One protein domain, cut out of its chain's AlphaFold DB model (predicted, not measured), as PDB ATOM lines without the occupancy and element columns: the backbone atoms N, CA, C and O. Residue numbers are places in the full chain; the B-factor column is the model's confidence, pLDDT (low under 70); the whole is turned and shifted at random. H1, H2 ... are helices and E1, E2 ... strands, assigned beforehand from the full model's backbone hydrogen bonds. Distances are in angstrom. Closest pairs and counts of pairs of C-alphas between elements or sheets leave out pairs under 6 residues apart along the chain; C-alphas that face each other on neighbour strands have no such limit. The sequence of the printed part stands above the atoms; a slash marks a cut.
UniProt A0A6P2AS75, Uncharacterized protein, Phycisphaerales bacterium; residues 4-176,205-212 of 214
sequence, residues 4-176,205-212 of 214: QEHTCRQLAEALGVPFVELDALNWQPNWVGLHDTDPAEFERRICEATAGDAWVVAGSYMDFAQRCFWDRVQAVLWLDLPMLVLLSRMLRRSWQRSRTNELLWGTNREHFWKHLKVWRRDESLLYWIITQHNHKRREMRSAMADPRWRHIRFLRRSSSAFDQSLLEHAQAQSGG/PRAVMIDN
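AT A GLANCE: This is residues 4 to 176 and 205 to 212 of the 214 residues of an uncharacterized protein of Phycisphaerales bacterium (UniProt A0A6P2AS75). A twisted sheet of five parallel strands has a long helix, H8, over one face at its E3 and E4 side and H1 over the other face at its E1 and E2 side. H9 packs on H1, H4 packs with H2 and H5, and H6 and H7 lie past the strands' ends, making much of the length. The printed part has 181 residues with nine named helices and five named strands, in the order H1 E1 H2 H3 H4 E2 H5 E3 H6 H7 H8 E4 H9 E5; the sheet's order is E1 E2 E5 E3 E4, and the class is mixed. It is compact, with a radius of gyration of the C-alphas of 17.0 A and spans of 53 by 36 by 34 A.

IN THESE COORDINATES: H1, residues 4 to 15, begins at C-alpha 4 (19.465, 26.348, 106.556) and is 16.3 A long. Next come E1, 19 to 21; H2, 22 to 26; H3, 34 to 37; H4, 39 to 49, 15.3 A; E2, 55 to 58; H5, 62 to 68; and E3, 75 to 79, 12.9 A. H6, 83 to 100, spans 25.5 A, H7 is 112 to 115, and H8, 125 to 145, spans 29.8 A. E4, 153 to 157, H9, 164 to 176, 18.5 A, and E5, 207 to 211, 13.1 A, follow; C-alpha 211 is at (22.071, 16.969, 102.521).

HOW THE PARTS SIT: Within hydrogen-bond range are N 20 and O 56 of E1 and E2, 2.8 A, N 57 and O 208 of E2 and E5, 2.8 A, N 77 and O 209 of E3 and E5, 2.8 A, and N 155 and O 76 of E4 and E3, 2.8 A. E1, H2 H3 H4, E2 and E3, H6 H7 H8, E4 are strand-helix-strand units, parallel neighbour strands with helices between; E2, H5, E3 is a split one, with E5 between its strands and a right-handed crossover. H1 and H8 are on opposite faces, giving three layers, at heights over the sheet of 8.7 A and 11.0 A. H1 touches H9 with residues 10 to 15 alone, closest C-alphas Ala 14 and Gln 171, 5.4 A. H4 touches H5, closest C-alphas Cys 47 and Cys 68, 5.5 A; H3 and H4 only just touch, only at the corner, with 3 pairs of C-alphas within 8 A. H6 touches H7, closest C-alphas Ser 98 and Phe 112, 5.5 A. In H1, H2, H4, H5, H6 and H8 every O i to N i+4 pair is within hydrogen-bond range, in H9 8 of 9; H3 and H7 are too short for one.

THE WHOLE: The C-alphas farthest apart, of Arg 120 and Gly 176, are 56.1 A apart. Residues 177 to 204 are not printed; C-alphas 176 and 205 are 12.6 A apart across that cut. Of the links printed whole, H6 to H7 is long. The mean pLDDT of the printed part is 77.3, with residues 110 to 129 and 158 to 176 among those under 70.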
ATOM      1  N   GLN A   4      19.469  27.462 107.526       53.69
ATOM      2  CA  GLN A   4      19.465  26.348 106.556       53.69
ATOM      3  C   GLN A   4      18.109  25.641 106.392       53.69
ATOM      4  O   GLN A   4      17.664  25.483 105.263       53.69
ATOM      5  N   GLU A   5      17.428  25.263 107.478       58.41
ATOM      6  CA  GLU A   5      16.045  24.741 107.410       58.41
ATOM      7  C   GLU A   5      15.106  25.800 106.821       58.41
ATOM      8  O   GLU A   5      14.297  25.509 105.942       58.41
ATOM      9  N   HIS A   6      15.282  27.056 107.246       64.38
ATOM     10  CA  HIS A   6      14.556  28.189 106.685       64.38
ATOM     11  C   HIS A   6      14.827  28.349 105.188       64.38
ATOM     12  O   HIS A   6      13.904  28.595 104.434       64.38
ATOM     13  N   THR A   7      16.061  28.137 104.741       68.75
ATOM     14  CA  THR A   7      16.442  28.205 103.333       68.75
ATOM     15  C   THR A   7      15.879  27.051 102.508       68.75
ATOM     16  O   THR A   7      15.438  27.287 101.392       68.75
ATOM     17  N   CYS A   8      15.854  25.819 103.027       75.56
ATOM     18  CA  CYS A   8      15.234  24.695 102.314       75.56
ATOM     19  C   CYS A   8      13.726  24.926 102.162       75.56
ATOM     20  O   CYS A   8      13.162  24.696 101.096       75.56
ATOM     21  N   ARG A   9      13.094  25.457 103.214       80.06
ATOM     22  CA  ARG A   9      11.693  25.868 103.186       80.06
ATOM     23  C   ARG A   9      11.453  27.024 102.213       80.06
ATOM     24  O   ARG A   9      10.547  26.929 101.405       80.06
ATOM     25  N   GLN A  10      12.293  28.057 102.228       80.38
ATOM     26  CA  GLN A  10      12.234  29.171 101.276       80.38
ATOM     27  C   GLN A  10      12.431  28.707  99.832       80.38
ATOM     28  O   GLN A  10      11.792  29.242  98.936       80.38
ATOM     29  N   LEU A  11      13.303  27.722  99.600       80.25
ATOM     30  CA  LEU A  11      13.479  27.118  98.284       80.25
ATOM     31  C   LEU A  11      12.197  26.403  97.852       80.25
ATOM     32  O   LEU A  11      11.728  26.625  96.745       80.25
ATOM     33  N   ALA A  12      11.611  25.583  98.724       84.69
ATOM     34  CA  ALA A  12      10.353  24.903  98.437       84.69
ATOM     35  C   ALA A  12       9.209  25.898  98.168       84.69
ATOM     36  O   ALA A  12       8.484  25.751  97.189       84.69
ATOM     37  N   GLU A  13       9.106  26.958  98.977       85.62
ATOM     38  CA  GLU A  13       8.150  28.061  98.804       85.62
ATOM     39  C   GLU A  13       8.363  28.794  97.469       85.62
ATOM     40  O   GLU A  13       7.406  29.036  96.741       85.62
ATOM     41  N   ALA A  14       9.613  29.096  97.112       82.06
ATOM     42  CA  ALA A  14       9.980  29.719  95.840       82.06
ATOM     43  C   ALA A  14       9.664  28.845  94.614       82.06
ATOM     44  O   ALA A  14       9.379  29.360  93.531       82.06
ATOM     45  N   LEU A  15       9.741  27.526  94.780       82.25
ATOM     46  CA  LEU A  15       9.424  26.542  93.748       82.25
ATOM     47  C   LEU A  15       7.935  26.163  93.730       82.25
ATOM     48  O   LEU A  15       7.487  25.526  92.782       82.25
ATOM     49  N   GLY A  16       7.166  26.552  94.750       84.94
ATOM     50  CA  GLY A  16       5.763  26.166  94.896       84.94
ATOM     51  C   GLY A  16       5.564  24.665  95.131       84.94
ATOM     52  O   GLY A  16       4.526  24.126  94.749       84.94
ATOM     53  N   VAL A  17       6.544  23.981  95.731       87.81
ATOM     54  CA  VAL A  17       6.532  22.521  95.939       87.81
ATOM     55  C   VAL A  17       6.520  22.155  97.431       87.81
ATOM     56  O   VAL A  17       6.968  22.945  98.266       87.81
ATOM     57  N   PRO A  18       6.039  20.954  97.804       90.56
ATOM     58  CA  PRO A  18       6.103  20.456  99.175       90.56
ATOM     59  C   PRO A  18       7.530  20.419  99.736       90.56
ATOM     60  O   PRO A  18       8.462  19.961  99.075       90.56
ATOM     61  N   PHE A  19       7.687  20.847 100.990       90.94
ATOM     62  CA  PHE A  19       8.916  20.672 101.761       90.94
ATOM     63  C   PHE A  19       8.790  19.467 102.696       90.94
ATOM     64  O   PHE A  19       7.859  19.402 103.499       90.94
ATOM     65  N   VAL A  20       9.750  18.547 102.629       90.81
ATOM     66  CA  VAL A  20       9.814  17.341 103.456       90.81
ATOM     67  C   VAL A  20      11.089  17.365 104.293       90.81
ATOM     68  O   VAL A  20      12.199  17.414 103.769       90.81
ATOM     69  N   GLU A  21      10.942  17.291 105.610       89.19
ATOM     70  CA  GLU A  21      12.062  17.197 106.546       89.19
ATOM     71  C   GLU A  21      12.153  15.760 107.073       89.19
ATOM     72  O   GLU A  21      11.278  15.317 107.816       89.19
ATOM     73  N   LEU A  22      13.194  15.013 106.689       89.88
ATOM     74  CA  LEU A  22      13.306  13.587 107.037       89.88
ATOM     75  C   LEU A  22      13.397  13.362 108.550       89.88
ATOM     76  O   LEU A  22      12.843  12.395 109.067       89.88
ATOM     77  N   ASP A  23      14.040  14.277 109.275       86.00
ATOM     78  CA  ASP A  23      14.103  14.218 110.736       86.00
ATOM     79  C   ASP A  23      12.719  14.341 111.383       86.00
ATOM     80  O   ASP A  23      12.439  13.644 112.360       86.00
ATOM     81  N   ALA A  24      11.824  15.149 110.806       86.56
ATOM     82  CA  ALA A  24      10.450  15.276 111.286       86.56
ATOM     83  C   ALA A  24       9.642  13.979 111.099       86.56
ATOM     84  O   ALA A  24       8.721  13.713 111.869       86.56
ATOM     85  N   LEU A  25       9.996  13.158 110.103       89.31
ATOM     86  CA  LEU A  25       9.387  11.844 109.882       89.31
ATOM     87  C   LEU A  25       9.978  10.769 110.807       89.31
ATOM     88  O   LEU A  25       9.253   9.868 111.234       89.31
ATOM     89  N   ASN A  26      11.275  10.873 111.117       88.94
ATOM     90  CA  ASN A  26      12.030   9.897 111.899       88.94
ATOM     91  C   ASN A  26      11.748   9.988 113.408       88.94
ATOM     92  O   ASN A  26      11.440   8.976 114.044       88.94
ATOM     93  N   TRP A  27      11.879  11.179 114.001       85.25
ATOM     94  CA  TRP A  27      11.945  11.324 115.457       85.25
ATOM     95  C   TRP A  27      10.576  11.231 116.134       85.25
ATOM     96  O   TRP A  27       9.710  12.094 115.987       85.25
ATOM     97  N   GLN A  28      10.411  10.195 116.951       87.19
ATOM     98  CA  GLN A  28       9.270   9.987 117.838       87.19
ATOM     99  C   GLN A  28       9.548  10.593 119.226       87.19
ATOM    100  O   GLN A  28      10.691  10.971 119.517       87.19
ATOM    101  N   PRO A  29       8.534  10.708 120.110       83.69
ATOM    102  CA  PRO A  29       8.739  11.181 121.475       83.69
ATOM    103  C   PRO A  29       9.858  10.426 122.202       83.69
ATOM    104  O   PRO A  29      10.048   9.227 122.005       83.69
ATOM    105  N   ASN A  30      10.569  11.132 123.079       77.19
ATOM    106  CA  ASN A  30      11.738  10.638 123.816       77.19
ATOM    107  C   ASN A  30      12.968  10.333 122.945       77.19
ATOM    108  O   ASN A  30      13.812   9.537 123.354       77.19
ATOM    109  N   TRP A  31      13.105  11.001 121.796       79.00
ATOM    110  CA  TRP A  31      14.226  10.828 120.866       79.00
ATOM    111  C   TRP A  31      14.366   9.390 120.344       79.00
ATOM    112  O   TRP A  31      15.474   8.908 120.119       79.00
ATOM    113  N   VAL A  32      13.241   8.700 120.155       83.38
ATOM    114  CA  VAL A  32      13.216   7.375 119.524       83.38
ATOM    115  C   VAL A  32      13.205   7.563 118.008       83.38
ATOM    116  O   VAL A  32      12.321   8.231 117.478       83.38
ATOM    117  N   GLY A  33      14.206   7.030 117.309       87.00
ATOM    118  CA  GLY A  33      14.313   7.137 115.853       87.00
ATOM    119  C   GLY A  33      13.689   5.933 115.156       87.00
ATOM    120  O   GLY A  33      14.155   4.813 115.354       87.00
ATOM    121  N   LEU A  34      12.686   6.157 114.300       89.81
ATOM    122  CA  LEU A  34      12.071   5.073 113.525       89.81
ATOM    123  C   LEU A  34      13.062   4.353 112.612       89.81
ATOM    124  O   LEU A  34      12.933   3.152 112.433       89.81
ATOM    125  N   HIS A  35      14.082   5.039 112.092       89.69
ATOM    126  CA  HIS A  35      15.125   4.401 111.281       89.69
ATOM    127  C   HIS A  35      15.812   3.205 111.969       89.69
ATOM    128  O   HIS A  35      16.354   2.359 111.265       89.69
ATOM    129  N   ASP A  36      15.804   3.152 113.306       89.00
ATOM    130  CA  ASP A  36      16.366   2.060 114.108       89.00
ATOM    131  C   ASP A  36      15.266   1.120 114.626       89.00
ATOM    132  O   ASP A  36      15.362  -0.098 114.493       89.00
ATOM    133  N   THR A  37      14.175   1.670 115.175       93.12
ATOM    134  CA  THR A  37      13.145   0.854 115.844       93.12
ATOM    135  C   THR A  37      12.094   0.258 114.911       93.12
ATOM    136  O   THR A  37      11.542  -0.793 115.221       93.12
ATOM    137  N   ASP A  38      11.774   0.942 113.812       94.75
ATOM    138  CA  ASP A  38      10.815   0.489 112.797       94.75
ATOM    139  C   ASP A  38      11.181   1.065 111.410       94.75
ATOM    140  O   ASP A  38      10.574   2.035 110.931       94.75
ATOM    141  N   PRO A  39      12.214   0.497 110.755       95.00
ATOM    142  CA  PRO A  39      12.689   0.981 109.462       95.00
ATOM    143  C   PRO A  39      11.610   0.952 108.373       95.00
ATOM    144  O   PRO A  39      11.620   1.799 107.483       95.00
ATOM    145  N   ALA A  40      10.679  -0.006 108.443       96.06
ATOM    146  CA  ALA A  40       9.611  -0.155 107.463       96.06
ATOM    147  C   ALA A  40       8.597   0.992 107.563       96.06
ATOM    148  O   ALA A  40       8.211   1.559 106.541       96.06
ATOM    149  N   GLU A  41       8.211   1.392 108.778       95.88
ATOM    150  CA  GLU A  41       7.351   2.560 108.975       95.88
ATOM    151  C   GLU A  41       8.056   3.859 108.571       95.88
ATOM    152  O   GLU A  41       7.433   4.737 107.967       95.88
ATOM    153  N   PHE A  42       9.358   3.993 108.851       95.62
ATOM    154  CA  PHE A  42      10.113   5.160 108.392       95.62
ATOM    155  C   PHE A  42      10.128   5.253 106.861       95.62
ATOM    156  O   PHE A  42       9.815   6.304 106.305       95.62
ATOM    157  N   GLU A  43      10.416   4.141 106.182       96.56
ATOM    158  CA  GLU A  43      10.386   4.045 104.723       96.56
ATOM    159  C   GLU A  43       9.000   4.395 104.162       96.56
ATOM    160  O   GLU A  43       8.887   5.240 103.272       96.56
ATOM    161  N   ARG A  44       7.928   3.845 104.749       97.19
ATOM    162  CA  ARG A  44       6.544   4.153 104.364       97.19
ATOM    163  C   ARG A  44       6.254   5.655 104.437       97.19
ATOM    164  O   ARG A  44       5.698   6.210 103.489       97.19
ATOM    165  N   ARG A  45       6.651   6.321 105.528       96.50
ATOM    166  CA  ARG A  45       6.457   7.772 105.714       96.50
ATOM    167  C   ARG A  45       7.225   8.599 104.691       96.50
ATOM    168  O   ARG A  45       6.703   9.603 104.217       96.50
ATOM    169  N   ILE A  46       8.447   8.193 104.347       95.94
ATOM    170  CA  ILE A  46       9.245   8.876 103.325       95.94
ATOM    171  C   ILE A  46       8.582   8.738 101.954       95.94
ATOM    172  O   ILE A  46       8.423   9.736 101.250       95.94
ATOM    173  N   CYS A  47       8.178   7.523 101.578       95.38
ATOM    174  CA  CYS A  47       7.489   7.265 100.315       95.38
ATOM    175  C   CYS A  47       6.192   8.075 100.205       95.38
ATOM    176  O   CYS A  47       5.949   8.691  99.173       95.38
ATOM    177  N   GLU A  48       5.398   8.137 101.275       95.88
ATOM    178  CA  GLU A  48       4.171   8.938 101.329       95.88
ATOM    179  C   GLU A  48       4.461  10.441 101.196       95.88
ATOM    180  O   GLU A  48       3.878  11.116 100.348       95.88
ATOM    181  N   ALA A  49       5.420  10.964 101.967       93.44
ATOM    182  CA  ALA A  49       5.789  12.379 101.935       93.44
ATOM    183  C   ALA A  49       6.394  12.815 100.589       93.44
ATOM    184  O   ALA A  49       6.320  13.987 100.225       93.44
ATOM    185  N   THR A  50       6.977  11.877  99.843       93.75
ATOM    186  CA  THR A  50       7.570  12.119  98.523       93.75
ATOM    187  C   THR A  50       6.714  11.571  97.382       93.75
ATOM    188  O   THR A  50       7.198  11.505  96.257       93.75
ATOM    189  N   ALA A  51       5.455  11.184  97.613       92.50
ATOM    190  CA  ALA A  51       4.616  10.545  96.591       92.50
ATOM    191  C   ALA A  51       4.256  11.474  95.417       92.50
ATOM    192  O   ALA A  51       3.998  10.995  94.317       92.50
ATOM    193  N   GLY A  52       4.250  12.789  95.647       88.56
ATOM    194  CA  GLY A  52       3.966  13.781  94.614       88.56
ATOM    195  C   GLY A  52       5.042  13.865  93.527       88.56
ATOM    196  O   GLY A  52       6.179  13.416  93.703       88.56
ATOM    197  N   ASP A  53       4.677  14.506  92.417       86.75
ATOM    198  CA  ASP A  53       5.556  14.709  91.256       86.75
ATOM    199  C   ASP A  53       6.685  15.709  91.520       86.75
ATOM    200  O   ASP A  53       7.671  15.729  90.782       86.75
ATOM    201  N   ALA A  54       6.540  16.544  92.556       89.38
ATOM    202  CA  ALA A  54       7.568  17.480  92.962       89.38
ATOM    203  C   ALA A  54       7.674  17.655  94.484       89.38
ATOM    204  O   ALA A  54       6.667  17.570  95.187       89.38
ATOM    205  N   TRP A  55       8.888  17.897  94.985       91.81
ATOM    206  CA  TRP A  55       9.217  18.106  96.394       91.81
ATOM    207  C   TRP A  55      10.654  18.630  96.587       91.81
ATOM    208  O   TRP A  55      11.557  18.420  95.773       91.81
ATOM    209  N   VAL A  56      10.884  19.263  97.737       90.88
ATOM    210  CA  VAL A  56      12.216  19.527  98.296       90.88
ATOM    211  C   VAL A  56      12.355  18.720  99.580       90.88
ATOM    212  O   VAL A  56      11.587  18.918 100.519       90.88
ATOM    213  N   VAL A  57      13.348  17.835  99.645       90.94
ATOM    214  CA  VAL A  57      13.653  17.027 100.832       90.94
ATOM    215  C   VAL A  57      14.913  17.556 101.507       90.94
ATOM    216  O   VAL A  57      15.930  17.777 100.851       90.94
ATOM    217  N   ALA A  58      14.877  17.709 102.829       89.00
ATOM    218  CA  ALA A  58      16.052  17.962 103.654       89.00
ATOM    219  C   ALA A  58      16.298  16.803 104.629       89.00
ATOM    220  O   ALA A  58      15.391  16.384 105.352       89.00
ATOM    221  N   GLY A  59      17.539  16.315 104.677       84.56
ATOM    222  CA  GLY A  59      17.980  15.304 105.639       84.56
ATOM    223  C   GLY A  59      19.063  14.378 105.088       84.56
ATOM    224  O   GLY A  59      19.296  14.323 103.885       84.56
ATOM    225  N   SER A  60      19.718  13.640 105.985       80.25
ATOM    226  CA  SER A  60      20.909  12.838 105.672       80.25
ATOM    227  C   SER A  60      20.695  11.330 105.906       80.25
ATOM    228  O   SER A  60      21.487  10.695 106.602       80.25
ATOM    229  N   TYR A  61      19.606  10.756 105.384       88.38
ATOM    230  CA  TYR A  61      19.288   9.319 105.496       88.38
ATOM    231  C   TYR A  61      19.509   8.624 104.147       88.38
ATOM    232  O   TYR A  61      18.555   8.248 103.470       88.38
ATOM    233  N   MET A  62      20.780   8.503 103.748       88.44
ATOM    234  CA  MET A  62      21.219   8.068 102.415       88.44
ATOM    235  C   MET A  62      20.560   6.762 101.953       88.44
ATOM    236  O   MET A  62      19.970   6.716 100.876       88.44
ATOM    237  N   ASP A  63      20.591   5.727 102.793       91.12
ATOM    238  CA  ASP A  63      20.038   4.410 102.463       91.12
ATOM    239  C   ASP A  63      18.527   4.441 102.217       91.12
ATOM    240  O   ASP A  63      18.030   3.825 101.275       91.12
ATOM    241  N   PHE A  64      17.783   5.175 103.048       93.75
ATOM    242  CA  PHE A  64      16.339   5.323 102.879       93.75
ATOM    243  C   PHE A  64      16.016   6.183 101.659       93.75
ATOM    244  O   PHE A  64      15.138   5.834 100.877       93.75
ATOM    245  N   ALA A  65      16.762   7.267 101.451       92.12
ATOM    246  CA  ALA A  65      16.603   8.132 100.293       92.12
ATOM    247  C   ALA A  65      16.814   7.355  98.980       92.12
ATOM    248  O   ALA A  65      15.986   7.455  98.068       92.12
ATOM    249  N   GLN A  66      17.860   6.520  98.924       92.75
ATOM    250  CA  GLN A  66      18.160   5.651  97.784       92.75
ATOM    251  C   GLN A  66      17.027   4.674  97.465       92.75
ATOM    252  O   GLN A  66      16.714   4.481  96.295       92.75
ATOM    253  N   ARG A  67      16.393   4.089  98.490       93.19
ATOM    254  CA  ARG A  67      15.262   3.164  98.314       93.19
ATOM    255  C   ARG A  67      13.951   3.858  97.944       93.19
ATOM    256  O   ARG A  67      13.165   3.294  97.193       93.19
ATOM    257  N   CYS A  68      13.698   5.054  98.474       94.00
ATOM    258  CA  CYS A  68      12.380   5.688  98.376       94.00
ATOM    259  C   CYS A  68      12.218   6.590  97.151       94.00
ATOM    260  O   CYS A  68      11.137   6.665  96.564       94.00
ATOM    261  N   PHE A  69      13.242   7.384  96.828       92.06
ATOM    262  CA  PHE A  69      13.026   8.522  95.935       92.06
ATOM    263  C   PHE A  69      14.214   8.924  95.061       92.06
ATOM    264  O   PHE A  69      14.031   9.781  94.198       92.06
ATOM    265  N   TRP A  70      15.403   8.334  95.216       92.19
ATOM    266  CA  TRP A  70      16.572   8.707  94.404       92.19
ATOM    267  C   TRP A  70      16.401   8.490  92.902       92.19
ATOM    268  O   TRP A  70      16.906   9.294  92.119       92.19
ATOM    269  N   ASP A  71      15.615   7.498  92.486       91.31
ATOM    270  CA  ASP A  71      15.269   7.304  91.070       91.31
ATOM    271  C   ASP A  71      14.557   8.525  90.464       91.31
ATOM    272  O   ASP A  71      14.610   8.745  89.258       91.31
ATOM    273  N   ARG A  72      13.916   9.347  91.304       90.50
ATOM    274  CA  ARG A  72      13.192  10.558  90.904       90.50
ATOM    275  C   ARG A  72      13.955  11.845  91.204       90.50
ATOM    276  O   ARG A  72      13.527  12.897  90.745       90.50
ATOM    277  N   VAL A  73      15.061  11.786  91.954       90.75
ATOM    278  CA  VAL A  73      15.876  12.967  92.283       90.75
ATOM    279  C   VAL A  73      16.499  13.531  91.016       90.75
ATOM    280  O   VAL A  73      17.115  12.813  90.238       90.75
ATOM    281  N   GLN A  74      16.397  14.843  90.846       88.88
ATOM    282  CA  GLN A  74      17.001  15.556  89.722       88.88
ATOM    283  C   GLN A  74      18.252  16.310  90.164       88.88
ATOM    284  O   GLN A  74      19.230  16.390  89.421       88.88
ATOM    285  N   ALA A  75      18.255  16.827  91.395       88.25
ATOM    286  CA  ALA A  75      19.395  17.538  91.950       88.25
ATOM    287  C   ALA A  75      19.635  17.207  93.426       88.25
ATOM    288  O   ALA A  75      18.710  17.137  94.234       88.25
ATOM    289  N   VAL A  76      20.913  17.078  93.784       88.56
ATOM    290  CA  VAL A  76      21.373  16.974  95.173       88.56
ATOM    291  C   VAL A  76      22.261  18.168  95.481       88.56
ATOM    292  O   VAL A  76      23.329  18.328  94.887       88.56
ATOM    293  N   LEU A  77      21.847  18.996  96.436       86.12
ATOM    294  CA  LEU A  77      22.694  20.034  97.008       86.12
ATOM    295  C   LEU A  77      23.428  19.458  98.219       86.12
ATOM    296  O   LEU A  77      22.846  19.258  99.283       86.12
ATOM    297  N   TRP A  78      24.725  19.217  98.054       85.31
ATOM    298  CA  TRP A  78      25.576  18.681  99.109       85.31
ATOM    299  C   TRP A  78      26.418  19.785  99.750       85.31
ATOM    300  O   TRP A  78      27.285  20.393  99.106       85.31
ATOM    301  N   LEU A  79      26.172  20.038 101.037       80.31
ATOM    302  CA  LEU A  79      26.902  21.018 101.837       80.31
ATOM    303  C   LEU A  79      28.124  20.376 102.508       80.31
ATOM    304  O   LEU A  79      28.101  20.005 103.676       80.31
ATOM    305  N   ASP A  80      29.224  20.315 101.766       81.06
ATOM    306  CA  ASP A  80      30.500  19.718 102.164       81.06
ATOM    307  C   ASP A  80      31.316  20.639 103.100       81.06
ATOM    308  O   ASP A  80      32.449  21.041 102.805       81.06
ATOM    309  N   LEU A  81      30.747  21.006 104.250       77.50
ATOM    310  CA  LEU A  81      31.356  21.963 105.178       77.50
ATOM    311  C   LEU A  81      32.483  21.333 106.016       77.50
ATOM    312  O   LEU A  81      32.399  20.162 106.407       77.50
ATOM    313  N   PRO A  82      33.537  22.100 106.363       79.88
ATOM    314  CA  PRO A  82      34.563  21.628 107.285       79.88
ATOM    315  C   PRO A  82      33.955  21.218 108.630       79.88
ATOM    316  O   PRO A  82      33.088  21.908 109.165       79.88
ATOM    317  N   MET A  83      34.457  20.134 109.225       77.38
ATOM    318  CA  MET A  83      33.943  19.586 110.489       77.38
ATOM    319  C   MET A  83      33.815  20.624 111.609       77.38
ATOM    320  O   MET A  83      32.813  20.652 112.315       77.38
ATOM    321  N   LEU A  84      34.814  21.496 111.772       77.25
ATOM    322  CA  LEU A  84      34.806  22.526 112.816       77.25
ATOM    323  C   LEU A  84      33.641  23.515 112.637       77.25
ATOM    324  O   LEU A  84      33.085  24.024 113.613       77.25
ATOM    325  N   VAL A  85      33.227  23.754 111.391       77.62
ATOM    326  CA  VAL A  85      32.064  24.584 111.067       77.62
ATOM    327  C   VAL A  85      30.769  23.856 111.432       77.62
ATOM    328  O   VAL A  85      29.889  24.470 112.027       77.62
ATOM    329  N   LEU A  86      30.658  22.556 111.140       73.81
ATOM    330  CA  LEU A  86      29.500  21.742 111.537       73.81
ATOM    331  C   LEU A  86      29.374  21.658 113.066       73.81
ATOM    332  O   LEU A  86      28.320  21.962 113.619       73.81
ATOM    333  N   LEU A  87      30.473  21.356 113.762       75.56
ATOM    334  CA  LEU A  87      30.510  21.231 115.219       75.56
ATOM    335  C   LEU A  87      30.142  22.543 115.919       75.56
ATOM    336  O   LEU A  87      29.315  22.556 116.828       75.56
ATOM    337  N   SER A  88      30.728  23.666 115.492       76.25
ATOM    338  CA  SER A  88      30.414  24.976 116.080       76.25
ATOM    339  C   SER A  88      28.941  25.358 115.892       76.25
ATOM    340  O   SER A  88      28.341  25.954 116.789       76.25
ATOM    341  N   ARG A  89      28.327  24.971 114.767       75.69
ATOM    342  CA  ARG A  89      26.891  25.164 114.520       75.69
ATOM    343  C   ARG A  89      26.032  24.278 115.387       75.69
ATOM    344  O   ARG A  89      25.093  24.794 115.984       75.69
ATOM    345  N   MET A  90      26.360  22.992 115.455       73.69
ATOM    346  CA  MET A  90      25.652  22.027 116.285       73.69
ATOM    347  C   MET A  90      25.641  22.506 117.737       73.69
ATOM    348  O   MET A  90      24.577  22.720 118.302       73.69
ATOM    349  N   LEU A  91      26.810  22.809 118.310       75.00
ATOM    350  CA  LEU A  91      26.918  23.267 119.697       75.00
ATOM    351  C   LEU A  91      26.150  24.570 119.943       75.00
ATOM    352  O   LEU A  91      25.446  24.694 120.944       75.00
ATOM    353  N   ARG A  92      26.238  25.537 119.020       75.00
ATOM    354  CA  ARG A  92      25.473  26.787 119.116       75.00
ATOM    355  C   ARG A  92      23.962  26.533 119.047       75.00
ATOM    356  O   ARG A  92      23.228  27.144 119.820       75.00
ATOM    357  N   ARG A  93      23.507  25.648 118.153       73.50
ATOM    358  CA  ARG A  93      22.099  25.245 117.975       73.50
ATOM    359  C   ARG A  93      21.574  24.565 119.232       73.50
ATOM    360  O   ARG A  93      20.593  25.040 119.797       73.50
ATOM    361  N   SER A  94      22.269  23.538 119.709       71.44
ATOM    362  CA  SER A  94      21.895  22.792 120.910       71.44
ATOM    363  C   SER A  94      21.849  23.691 122.143       71.44
ATOM    364  O   SER A  94      20.938  23.583 122.962       71.44
ATOM    365  N   TRP A  95      22.787  24.635 122.269       74.25
ATOM    366  CA  TRP A  95      22.778  25.607 123.362       74.25
ATOM    367  C   TRP A  95      21.578  26.554 123.293       74.25
ATOM    368  O   TRP A  95      20.901  26.766 124.300       74.25
ATOM    369  N   GLN A  96      21.298  27.112 122.109       73.69
ATOM    370  CA  GLN A  96      20.149  27.994 121.900       73.69
ATOM    371  C   GLN A  96      18.841  27.265 122.210       73.69
ATOM    372  O   GLN A  96      18.064  27.763 123.018       73.69
ATOM    373  N   ARG A  97      18.648  26.065 121.653       73.81
ATOM    374  CA  ARG A  97      17.442  25.245 121.838       73.81
ATOM    375  C   ARG A  97      17.231  24.796 123.270       73.81
ATOM    376  O   ARG A  97      16.110  24.833 123.766       73.81
ATOM    377  N   SER A  98      18.304  24.432 123.964       71.25
ATOM    378  CA  SER A  98      18.210  24.077 125.377       71.25
ATOM    379  C   SER A  98      17.906  25.281 126.264       71.25
ATOM    380  O   SER A  98      17.292  25.099 127.312       71.25
ATOM    381  N   ARG A  99      18.317  26.498 125.876       73.81
ATOM    382  CA  ARG A  99      17.945  27.732 126.587       73.81
ATOM    383  C   ARG A  99      16.509  28.160 126.311       73.81
ATOM    384  O   ARG A  99      15.832  28.593 127.235       73.81
ATOM    385  N   THR A 100      16.054  28.060 125.064       70.56
ATOM    386  CA  THR A 100      14.682  28.419 124.668       70.56
ATOM    387  C   THR A 100      13.673  27.318 124.971       70.56
ATOM    388  O   THR A 100      12.473  27.562 124.907       70.56
ATOM    389  N   ASN A 101      14.155  26.125 125.329       70.06
ATOM    390  CA  ASN A 101      13.352  24.938 125.585       70.06
ATOM    391  C   ASN A 101      12.391  24.646 124.413       70.06
ATOM    392  O   ASN A 101      11.204  24.374 124.606       70.06
ATOM    393  N   GLU A 102      12.932  24.789 123.199       68.62
ATOM    394  CA  GLU A 102      12.198  24.687 121.939       68.62
ATOM    395  C   GLU A 102      11.665  23.262 121.750       68.62
ATOM    396  O   GLU A 102      12.385  22.280 121.949       68.62
ATOM    397  N   LEU A 103      10.386  23.163 121.383       72.25
ATOM    398  CA  LEU A 103       9.744  21.897 121.060       72.25
ATOM    399  C   LEU A 103      10.087  21.531 119.613       72.25
ATOM    400  O   LEU A 103       9.651  22.195 118.675       72.25
ATOM    401  N   LEU A 104      10.874  20.476 119.439       70.44
ATOM    402  CA  LEU A 104      11.286  19.947 118.146       70.44
ATOM    403  C   LEU A 104      10.254  18.952 117.637       70.44
ATOM    404  O   LEU A 104       9.878  18.018 118.351       70.44
ATOM    405  N   TRP A 105       9.791  19.195 116.409       64.94
ATOM    406  CA  TRP A 105       8.838  18.354 115.673       64.94
ATOM    407  C   TRP A 105       7.574  17.987 116.473       64.94
ATOM    408  O   TRP A 105       6.971  16.943 116.261       64.94
ATOM    409  N   GLY A 106       7.182  18.834 117.434       65.00
ATOM    410  CA  GLY A 106       6.023  18.606 118.303       65.00
ATOM    411  C   GLY A 106       6.204  17.524 119.379       65.00
ATOM    412  O   GLY A 106       5.291  17.323 120.174       65.00
ATOM    413  N   THR A 107       7.356  16.851 119.440       68.62
ATOM    414  CA  THR A 107       7.536  15.619 120.231       68.62
ATOM    415  C   THR A 107       8.689  15.674 121.228       68.62
ATOM    416  O   THR A 107       8.634  14.995 122.252       68.62
ATOM    417  N   ASN A 108       9.729  16.473 120.968       71.06
ATOM    418  CA  ASN A 108      10.987  16.395 121.711       71.06
ATOM    419  C   ASN A 108      11.512  17.754 122.175       71.06
ATOM    420  O   ASN A 108      11.233  18.790 121.582       71.06
ATOM    421  N   ARG A 109      12.313  17.748 123.242       70.12
ATOM    422  CA  ARG A 109      13.071  18.910 123.731       70.12
ATOM    423  C   ARG A 109      14.546  18.539 123.815       70.12
ATOM    424  O   ARG A 109      14.889  17.422 124.213       70.12
ATOM    425  N   GLU A 110      15.415  19.460 123.420       65.19
ATOM    426  CA  GLU A 110      16.861  19.227 123.359       65.19
ATOM    427  C   GLU A 110      17.529  19.564 124.699       65.19
ATOM    428  O   GLU A 110      17.379  20.666 125.228       65.19
ATOM    429  N   HIS A 111      18.283  18.612 125.257       59.62
ATOM    430  CA  HIS A 111      19.034  18.799 126.501       59.62
ATOM    431  C   HIS A 111      20.524  18.966 126.198       59.62
ATOM    432  O   HIS A 111      21.239  17.988 125.973       59.62
ATOM    433  N   PHE A 112      21.009  20.208 126.261       58.12
ATOM    434  CA  PHE A 112      22.377  20.594 125.891       58.12
ATOM    435  C   PHE A 112      23.483  19.753 126.549       58.12
ATOM    436  O   PHE A 112      24.470  19.402 125.905       58.12
ATOM    437  N   TRP A 113      23.303  19.366 127.814       53.62
ATOM    438  CA  TRP A 113      24.307  18.625 128.586       53.62
ATOM    439  C   TRP A 113      24.559  17.193 128.092       53.62
ATOM    440  O   TRP A 113      25.638  16.658 128.341       53.62
ATOM    441  N   LYS A 114      23.618  16.571 127.362       58.94
ATOM    442  CA  LYS A 114      23.836  15.237 126.772       58.94
ATOM    443  C   LYS A 114      24.864  15.275 125.635       58.94
ATOM    444  O   LYS A 114      25.621  14.324 125.483       58.94
ATOM    445  N   HIS A 115      24.951  16.391 124.909       55.53
ATOM    446  CA  HIS A 115      25.892  16.575 123.801       55.53
ATOM    447  C   HIS A 115      27.319  16.936 124.267       55.53
ATOM    448  O   HIS A 115      28.265  16.861 123.495       55.53
ATOM    449  N   LEU A 116      27.525  17.301 125.537       52.59
ATOM    450  CA  LEU A 116      28.842  17.691 126.063       52.59
ATOM    451  C   LEU A 116      29.595  16.560 126.782       52.59
ATOM    452  O   LEU A 116      30.615  16.817 127.422       52.59
ATOM    453  N   LYS A 117      29.150  15.301 126.673       48.19
ATOM    454  CA  LYS A 117      29.841  14.134 127.256       48.19
ATOM    455  C   LYS A 117      31.106  13.739 126.472       48.19
ATOM    456  O   LYS A 117      31.262  12.620 126.008       48.19
ATOM    457  N   VAL A 118      32.053  14.664 126.343       45.97
ATOM    458  CA  VAL A 118      33.328  14.479 125.622       45.97
ATOM    459  C   VAL A 118      34.383  13.686 126.413       45.97
ATOM    460  O   VAL A 118      35.478  13.457 125.907       45.97
ATOM    461  N   TRP A 119      34.076  13.266 127.647       40.72
ATOM    462  CA  TRP A 119      35.047  12.730 128.617       40.72
ATOM    463  C   TRP A 119      35.144  11.190 128.672       40.72
ATOM    464  O   TRP A 119      35.925  10.660 129.456       40.72
ATOM    465  N   ARG A 120      34.392  10.454 127.840       42.47
ATOM    466  CA  ARG A 120      34.543   8.994 127.657       42.47
ATOM    467  C   ARG A 120      34.862   8.702 126.191       42.47
ATOM    468  O   ARG A 120      34.199   9.249 125.317       42.47
ATOM    469  N   ARG A 121      35.887   7.891 125.900       43.03
ATOM    470  CA  ARG A 121      36.343   7.599 124.516       43.03
ATOM    471  C   ARG A 121      35.286   6.849 123.694       43.03
ATOM    472  O   ARG A 121      35.180   7.058 122.495       43.03
ATOM    473  N   ASP A 122      34.510   6.035 124.383       48.75
ATOM    474  CA  ASP A 122      33.427   5.155 123.955       48.75
ATOM    475  C   ASP A 122      32.072   5.890 123.822       48.75
ATOM    476  O   ASP A 122      31.202   5.435 123.089       48.75
ATOM    477  N   GLU A 123      31.935   7.086 124.415       53.72
ATOM    478  CA  GLU A 123      30.794   8.010 124.231       53.72
ATOM    479  C   GLU A 123      31.218   9.339 123.568       53.72
ATOM    480  O   GLU A 123      30.473  10.322 123.588       53.72
ATOM    481  N   SER A 124      32.440   9.422 123.021       61.72
ATOM    482  CA  SER A 124      33.013  10.694 122.577       61.72
ATOM    483  C   SER A 124      32.241  11.222 121.374       61.72
ATOM    484  O   SER A 124      32.454  10.789 120.240       61.72
ATOM    485  N   LEU A 125      31.376  12.210 121.619       63.78
ATOM    486  CA  LEU A 125      30.605  12.875 120.573       63.78
ATOM    487  C   LEU A 125      31.515  13.394 119.453       63.78
ATOM    488  O   LEU A 125      31.151  13.319 118.290       63.78
ATOM    489  N   LEU A 126      32.726  13.858 119.777       66.38
ATOM    490  CA  LEU A 126      33.702  14.281 118.771       66.38
ATOM    491  C   LEU A 126      34.158  13.123 117.878       66.38
ATOM    492  O   LEU A 126      34.202  13.286 116.664       66.38
ATOM    493  N   TYR A 127      34.478  11.960 118.452       68.56
ATOM    494  CA  TYR A 127      34.857  10.780 117.673       68.56
ATOM    495  C   TYR A 127      33.693  10.270 116.815       68.56
ATOM    496  O   TYR A 127      33.883   9.959 115.638       68.56
ATOM    497  N   TRP A 128      32.476  10.252 117.365       68.62
ATOM    498  CA  TRP A 128      31.272   9.914 116.608       68.62
ATOM    499  C   TRP A 128      31.032  10.916 115.469       68.62
ATOM    500  O   TRP A 128      30.870  10.503 114.329       68.62
ATOM    501  N   ILE A 129      31.146  12.226 115.716       69.06
ATOM    502  CA  ILE A 129      31.047  13.260 114.672       69.06
ATOM    503  C   ILE A 129      32.121  13.053 113.600       69.06
ATOM    504  O   ILE A 129      31.799  13.106 112.421       69.06
ATOM    505  N   ILE A 130      33.380  12.790 113.968       71.88
ATOM    506  CA  ILE A 130      34.468  12.556 113.001       71.88
ATOM    507  C   ILE A 130      34.179  11.322 112.138       71.88
ATOM    508  O   ILE A 130      34.348  11.357 110.917       71.88
ATOM    509  N   THR A 131      33.775  10.218 112.764       75.19
ATOM    510  CA  THR A 131      33.511   8.958 112.059       75.19
ATOM    511  C   THR A 131      32.283   9.072 111.158       75.19
ATOM    512  O   THR A 131      32.368   8.692 109.991       75.19
ATOM    513  N   GLN A 132      31.199   9.679 111.644       75.31
ATOM    514  CA  GLN A 132      29.988   9.952 110.869       75.31
ATOM    515  C   GLN A 132      30.233  10.941 109.733       75.31
ATOM    516  O   GLN A 132      29.787  10.698 108.619       75.31
ATOM    517  N   HIS A 133      31.003  12.005 109.969       78.12
ATOM    518  CA  HIS A 133      31.385  12.969 108.933       78.12
ATOM    519  C   HIS A 133      32.100  12.273 107.776       78.12
ATOM    520  O   HIS A 133      31.666  12.315 106.625       78.12
ATOM    521  N   ASN A 134      33.168  11.540 108.087       81.94
ATOM    522  CA  ASN A 134      33.934  10.832 107.066       81.94
ATOM    523  C   ASN A 134      33.108   9.753 106.354       81.94
ATOM    524  O   ASN A 134      33.312   9.511 105.163       81.94
ATOM    525  N   HIS A 135      32.196   9.096 107.071       83.50
ATOM    526  CA  HIS A 135      31.296   8.104 106.504       83.50
ATOM    527  C   HIS A 135      30.289   8.733 105.533       83.50
ATOM    528  O   HIS A 135      30.309   8.347 104.367       83.50
ATOM    529  N   LYS A 136      29.542   9.767 105.943       83.00
ATOM    530  CA  LYS A 136      28.582  10.484 105.082       83.00
ATOM    531  C   LYS A 136      29.245  11.075 103.839       83.00
ATOM    532  O   LYS A 136      28.775  10.868 102.722       83.00
ATOM    533  N   ARG A 137      30.417  11.709 103.989       86.31
ATOM    534  CA  ARG A 137      31.188  12.207 102.834       86.31
ATOM    535  C   ARG A 137      31.570  11.097 101.863       86.31
ATOM    536  O   ARG A 137      31.609  11.323 100.655       86.31
ATOM    537  N   ARG A 138      31.940   9.923 102.376       87.75
ATOM    538  CA  ARG A 138      32.296   8.770 101.544       87.75
ATOM    539  C   ARG A 138      31.070   8.218 100.833       87.75
ATOM    540  O   ARG A 138      31.180   7.959  99.645       87.75
ATOM    541  N   GLU A 139      29.934   8.088 101.510       88.31
ATOM    542  CA  GLU A 139      28.682   7.651 100.885       88.31
ATOM    543  C   GLU A 139      28.252   8.588  99.761       88.31
ATOM    544  O   GLU A 139      28.025   8.126  98.646       88.31
ATOM    545  N   MET A 140      28.248   9.901 100.008       88.88
ATOM    546  CA  MET A 140      27.908  10.886  98.982       88.88
ATOM    547  C   MET A 140      28.877  10.824  97.793       88.88
ATOM    548  O   MET A 140      28.459  10.844  96.640       88.88
ATOM    549  N   ARG A 141      30.185  10.676  98.045       89.75
ATOM    550  CA  ARG A 141      31.173  10.493  96.965       89.75
ATOM    551  C   ARG A 141      30.963   9.199  96.186       89.75
ATOM    552  O   ARG A 141      31.123   9.212  94.970       89.75
ATOM    553  N   SER A 142      30.629   8.103  96.863       90.81
ATOM    554  CA  SER A 142      30.317   6.830  96.213       90.81
ATOM    555  C   SER A 142      29.070   6.957  95.343       90.81
ATOM    556  O   SER A 142      29.093   6.530  94.197       90.81
ATOM    557  N   ALA A 143      28.025   7.616  95.844       89.31
ATOM    558  CA  ALA A 143      26.811   7.903  95.092       89.31
ATOM    559  C   ALA A 143      27.070   8.752  93.841       89.31
ATOM    560  O   ALA A 143      26.570   8.426  92.771       89.31
ATOM    561  N   MET A 144      27.901   9.794  93.950       89.06
ATOM    562  CA  MET A 144      28.309  10.618  92.806       89.06
ATOM    563  C   MET A 144      29.056   9.826  91.722       89.06
ATOM    564  O   MET A 144      29.051  10.223  90.558       89.06
ATOM    565  N   ALA A 145      29.747   8.750  92.103       91.50
ATOM    566  CA  ALA A 145      30.498   7.897  91.187       91.50
ATOM    567  C   ALA A 145      29.671   6.718  90.640       91.50
ATOM    568  O   ALA A 145      30.106   6.063  89.692       91.50
ATOM    569  N   ASP A 146      28.510   6.431  91.230       92.44
ATOM    570  CA  ASP A 146      27.684   5.282  90.878       92.44
ATOM    571  C   ASP A 146      26.932   5.533  89.555       92.44
ATOM    572  O   ASP A 146      26.172   6.502  89.443       92.44
ATOM    573  N   PRO A 147      27.083   4.658  88.541       92.19
ATOM    574  CA  PRO A 147      26.370   4.786  87.278       92.19
ATOM    575  C   PRO A 147      24.840   4.803  87.401       92.19
ATOM    576  O   PRO A 147      24.183   5.324  86.499       92.19
ATOM    577  N   ARG A 148      24.278   4.254  88.487       91.81
ATOM    578  CA  ARG A 148      22.831   4.259  88.757       91.81
ATOM    579  C   ARG A 148      22.266   5.669  88.929       91.81
ATOM    580  O   ARG A 148      21.110   5.895  88.603       91.81
ATOM    581  N   TRP A 149      23.087   6.616  89.383       92.88
ATOM    582  CA  TRP A 149      22.660   7.965  89.769       92.88
ATOM    583  C   TRP A 149      23.123   9.048  88.791       92.88
ATOM    584  O   TRP A 149      23.209  10.220  89.147       92.88
ATOM    585  N   ARG A 150      23.429   8.682  87.540       89.75
ATOM    586  CA  ARG A 150      23.947   9.624  86.526       89.75
ATOM    587  C   ARG A 150      22.951  10.703  86.116       89.75
ATOM    588  O   ARG A 150      23.379  11.729  85.599       89.75
ATOM    589  N   HIS A 151      21.653  10.472  86.313       88.44
ATOM    590  CA  HIS A 151      20.618  11.485  86.090       88.44
ATOM    591  C   HIS A 151      20.607  12.563  87.176       88.44
ATOM    592  O   HIS A 151      20.080  13.647  86.941       88.44
ATOM    593  N   ILE A 152      21.196  12.287  88.343       90.50
ATOM    594  CA  ILE A 152      21.234  13.219  89.463       90.50
ATOM    595  C   ILE A 152      22.333  14.255  89.237       90.50
ATOM    596  O   ILE A 152      23.522  13.945  89.127       90.50
ATOM    597  N   ARG A 153      21.947  15.529  89.264       88.50
ATOM    598  CA  ARG A 153      22.888  16.645  89.262       88.50
ATOM    599  C   ARG A 153      23.390  16.930  90.674       88.50
ATOM    600  O   ARG A 153      22.672  17.477  91.509       88.50
ATOM    601  N   PHE A 154      24.656  16.623  90.936       86.81
ATOM    602  CA  PHE A 154      25.284  16.902  92.227       86.81
ATOM    603  C   PHE A 154      25.901  18.304  92.273       86.81
ATOM    604  O   PHE A 154      26.857  18.619  91.562       86.81
ATOM    605  N   LEU A 155      25.395  19.140  93.176       85.06
ATOM    606  CA  LEU A 155      25.905  20.474  93.462       85.06
ATOM    607  C   LEU A 155      26.626  20.458  94.809       85.06
ATOM    608  O   LEU A 155      26.022  20.615  95.866       85.06
ATOM    609  N   ARG A 156      27.950  20.284  94.781       84.12
ATOM    610  CA  ARG A 156      28.780  20.365  95.991       84.12
ATOM    611  C   ARG A 156      29.089  21.818  96.333       84.12
ATOM    612  O   ARG A 156      29.514  22.592  95.468       84.12
ATOM    613  N   ARG A 157      28.937  22.188  97.604       78.94
ATOM    614  CA  ARG A 157      29.320  23.503  98.132       78.94
ATOM    615  C   ARG A 157      30.097  23.354  99.432       78.94
ATOM    616  O   ARG A 157      29.631  22.733 100.373       78.94
ATOM    617  N   SER A 158      31.279  23.958  99.485       69.56
ATOM    618  CA  SER A 158      32.133  24.012 100.682       69.56
ATOM    619  C   SER A 158      31.862  25.236 101.565       69.56
ATOM    620  O   SER A 158      32.467  25.386 102.626       69.56
ATOM    621  N   SER A 159      30.949  26.110 101.136       65.00
ATOM    622  CA  SER A 159      30.481  27.274 101.883       65.00
ATOM    623  C   SER A 159      28.999  27.131 102.188       65.00
ATOM    624  O   SER A 159      28.218  26.624 101.390       65.00
ATOM    625  N   SER A 160      28.617  27.602 103.368       54.59
ATOM    626  CA  SER A 160      27.244  27.568 103.860       54.59
ATOM    627  C   SER A 160      26.403  28.757 103.435       54.59
ATOM    628  O   SER A 160      25.273  28.895 103.904       54.59
ATOM    629  N   ALA A 161      26.995  29.702 102.708       55.97
ATOM    630  CA  ALA A 161      26.199  30.692 102.023       55.97
ATOM    631  C   ALA A 161      25.395  29.907 100.986       55.97
ATOM    632  O   ALA A 161      25.906  29.585  99.916       55.97
ATOM    633  N   PHE A 162      24.177  29.502 101.360       56.03
ATOM    634  CA  PHE A 162      23.184  29.202 100.353       56.03
ATOM    635  C   PHE A 162      23.024  30.503  99.594       56.03
ATOM    636  O   PHE A 162      22.646  31.525 100.173       56.03
ATOM    637  N   ASP A 163      23.510  30.484  98.367       52.66
ATOM    638  CA  ASP A 163      23.634  31.689  97.588       52.66
ATOM    639  C   ASP A 163      22.217  32.169  97.278       52.66
ATOM    640  O   ASP A 163      21.385  31.376  96.828       52.66
ATOM    641  N   GLN A 164      21.917  33.436  97.572       54.22
ATOM    642  CA  GLN A 164      20.638  34.037  97.188       54.22
ATOM    643  C   GLN A 164      20.413  33.864  95.688       54.22
ATOM    644  O   GLN A 164      19.280  33.638  95.290       54.22
ATOM    645  N   SER A 165      21.491  33.796  94.899       54.19
ATOM    646  CA  SER A 165      21.436  33.450  93.485       54.19
ATOM    647  C   SER A 165      20.709  32.126  93.215       54.19
ATOM    648  O   SER A 165      19.965  32.057  92.252       54.19
ATOM    649  N   LEU A 166      20.830  31.082  94.047       60.34
ATOM    650  CA  LEU A 166      20.116  29.815  93.823       60.34
ATOM    651  C   LEU A 166      18.609  29.965  94.081       60.34
ATOM    652  O   LEU A 166      17.814  29.389  93.343       60.34
ATOM    653  N   LEU A 167      18.219  30.766  95.084       59.53
ATOM    654  CA  LEU A 167      16.816  31.147  95.292       59.53
ATOM    655  C   LEU A 167      16.318  32.013  94.133       59.53
ATOM    656  O   LEU A 167      15.250  31.743  93.609       59.53
ATOM    657  N   GLU A 168      17.092  33.002  93.697       56.31
ATOM    658  CA  GLU A 168      16.737  33.912  92.606       56.31
ATOM    659  C   GLU A 168      16.606  33.171  91.270       56.31
ATOM    660  O   GLU A 168      15.657  33.413  90.535       56.31
ATOM    661  N   HIS A 169      17.493  32.218  90.973       58.66
ATOM    662  CA  HIS A 169      17.400  31.375  89.777       58.66
ATOM    663  C   HIS A 169      16.198  30.427  89.852       58.66
ATOM    664  O   HIS A 169      15.497  30.265  88.856       58.66
ATOM    665  N   ALA A 170      15.932  29.834  91.021       57.50
ATOM    666  CA  ALA A 170      14.739  29.022  91.249       57.50
ATOM    667  C   ALA A 170      13.450  29.854  91.074       57.50
ATOM    668  O   ALA A 170      12.538  29.442  90.364       57.50
ATOM    669  N   GLN A 171      13.402  31.065  91.638       54.47
ATOM    670  CA  GLN A 171      12.274  31.998  91.536       54.47
ATOM    671  C   GLN A 171      12.068  32.526  90.109       54.47
ATOM    672  O   GLN A 171      10.933  32.604  89.640       54.47
ATOM    673  N   ALA A 172      13.148  32.859  89.396       53.84
ATOM    674  CA  ALA A 172      13.098  33.326  88.011       53.84
ATOM    675  C   ALA A 172      12.568  32.249  87.051       53.84
ATOM    676  O   ALA A 172      11.920  32.573  86.058       53.84
ATOM    677  N   GLN A 173      12.800  30.971  87.362       51.62
ATOM    678  CA  GLN A 173      12.299  29.842  86.575       51.62
ATOM    679  C   GLN A 173      10.827  29.529  86.884       51.62
ATOM    680  O   GLN A 173      10.055  29.300  85.952       51.62
ATOM    681  N   SER A 174      10.396  29.625  88.148       46.81
ATOM    682  CA  SER A 174       8.979  29.502  88.535       46.81
ATOM    683  C   SER A 174       8.101  30.614  87.937       46.81
ATOM    684  O   SER A 174       6.956  30.369  87.556       46.81
ATOM    685  N   GLY A 175       8.636  31.834  87.796       42.50
ATOM    686  CA  GLY A 175       7.941  32.972  87.177       42.50
ATOM    687  C   GLY A 175       7.736  32.859  85.657       42.50
ATOM    688  O   GLY A 175       6.923  33.589  85.094       42.50
ATOM    689  N   GLY A 176       8.428  31.930  84.986       36.84
ATOM    690  CA  GLY A 176       8.323  31.710  83.539       36.84
ATOM    691  C   GLY A 176       7.120  30.868  83.096       36.84
ATOM    692  O   GLY A 176       6.823  30.822  81.904       36.84
ATOM    693  N   PRO A 205      13.162  21.817  88.814       55.81
ATOM    694  CA  PRO A 205      12.959  22.044  90.243       55.81
ATOM    695  C   PRO A 205      12.147  20.946  90.935       55.81
ATOM    696  O   PRO A 205      11.720  21.130  92.076       55.81
ATOM    697  N   ARG A 206      11.868  19.828  90.259       64.94
ATOM    698  CA  ARG A 206      10.817  18.912  90.698       64.94
ATOM    699  C   ARG A 206      11.279  18.032  91.849       64.94
ATOM    700  O   ARG A 206      10.504  17.832  92.763       64.94
ATOM    701  N   ALA A 207      12.528  17.582  91.911       75.00
ATOM    702  CA  ALA A 207      12.980  16.743  93.029       75.00
ATOM    703  C   ALA A 207      14.385  17.121  93.498       75.00
ATOM    704  O   ALA A 207      15.394  16.693  92.919       75.00
ATOM    705  N   VAL A 208      14.442  17.926  94.561       78.94
ATOM    706  CA  VAL A 208      15.697  18.419  95.135       78.94
ATOM    707  C   VAL A 208      15.924  17.804  96.508       78.94
ATOM    708  O   VAL A 208      15.105  17.966  97.410       78.94
ATOM    709  N   MET A 209      17.068  17.146  96.689       77.75
ATOM    710  CA  MET A 209      17.533  16.703  98.002       77.75
ATOM    711  C   MET A 209      18.625  17.641  98.515       77.75
ATOM    712  O   MET A 209      19.590  17.939  97.810       77.75
ATOM    713  N   ILE A 210      18.500  18.081  99.763       76.56
ATOM    714  CA  ILE A 210      19.512  18.875 100.454       76.56
ATOM    715  C   ILE A 210      20.077  18.032 101.592       76.56
ATOM    716  O   ILE A 210      19.385  17.732 102.568       76.56
ATOM    717  N   ASP A 211      21.353  17.670 101.463       71.56
ATOM    718  CA  ASP A 211      22.071  16.969 102.521       71.56
ATOM    719  C   ASP A 211      22.595  17.992 103.537       71.56
ATOM    720  O   ASP A 211      23.559  18.730 103.291       71.56
ATOM    721  N   ASN A 212      21.898  18.069 104.670       61.59
ATOM    722  CA  ASN A 212      22.325  18.831 105.831       61.59
ATOM    723  C   ASN A 212      23.163  17.912 106.728       61.59
ATOM    724  O   ASN A 212      22.624  17.132 107.506       61.59
TER     725      ASN A 212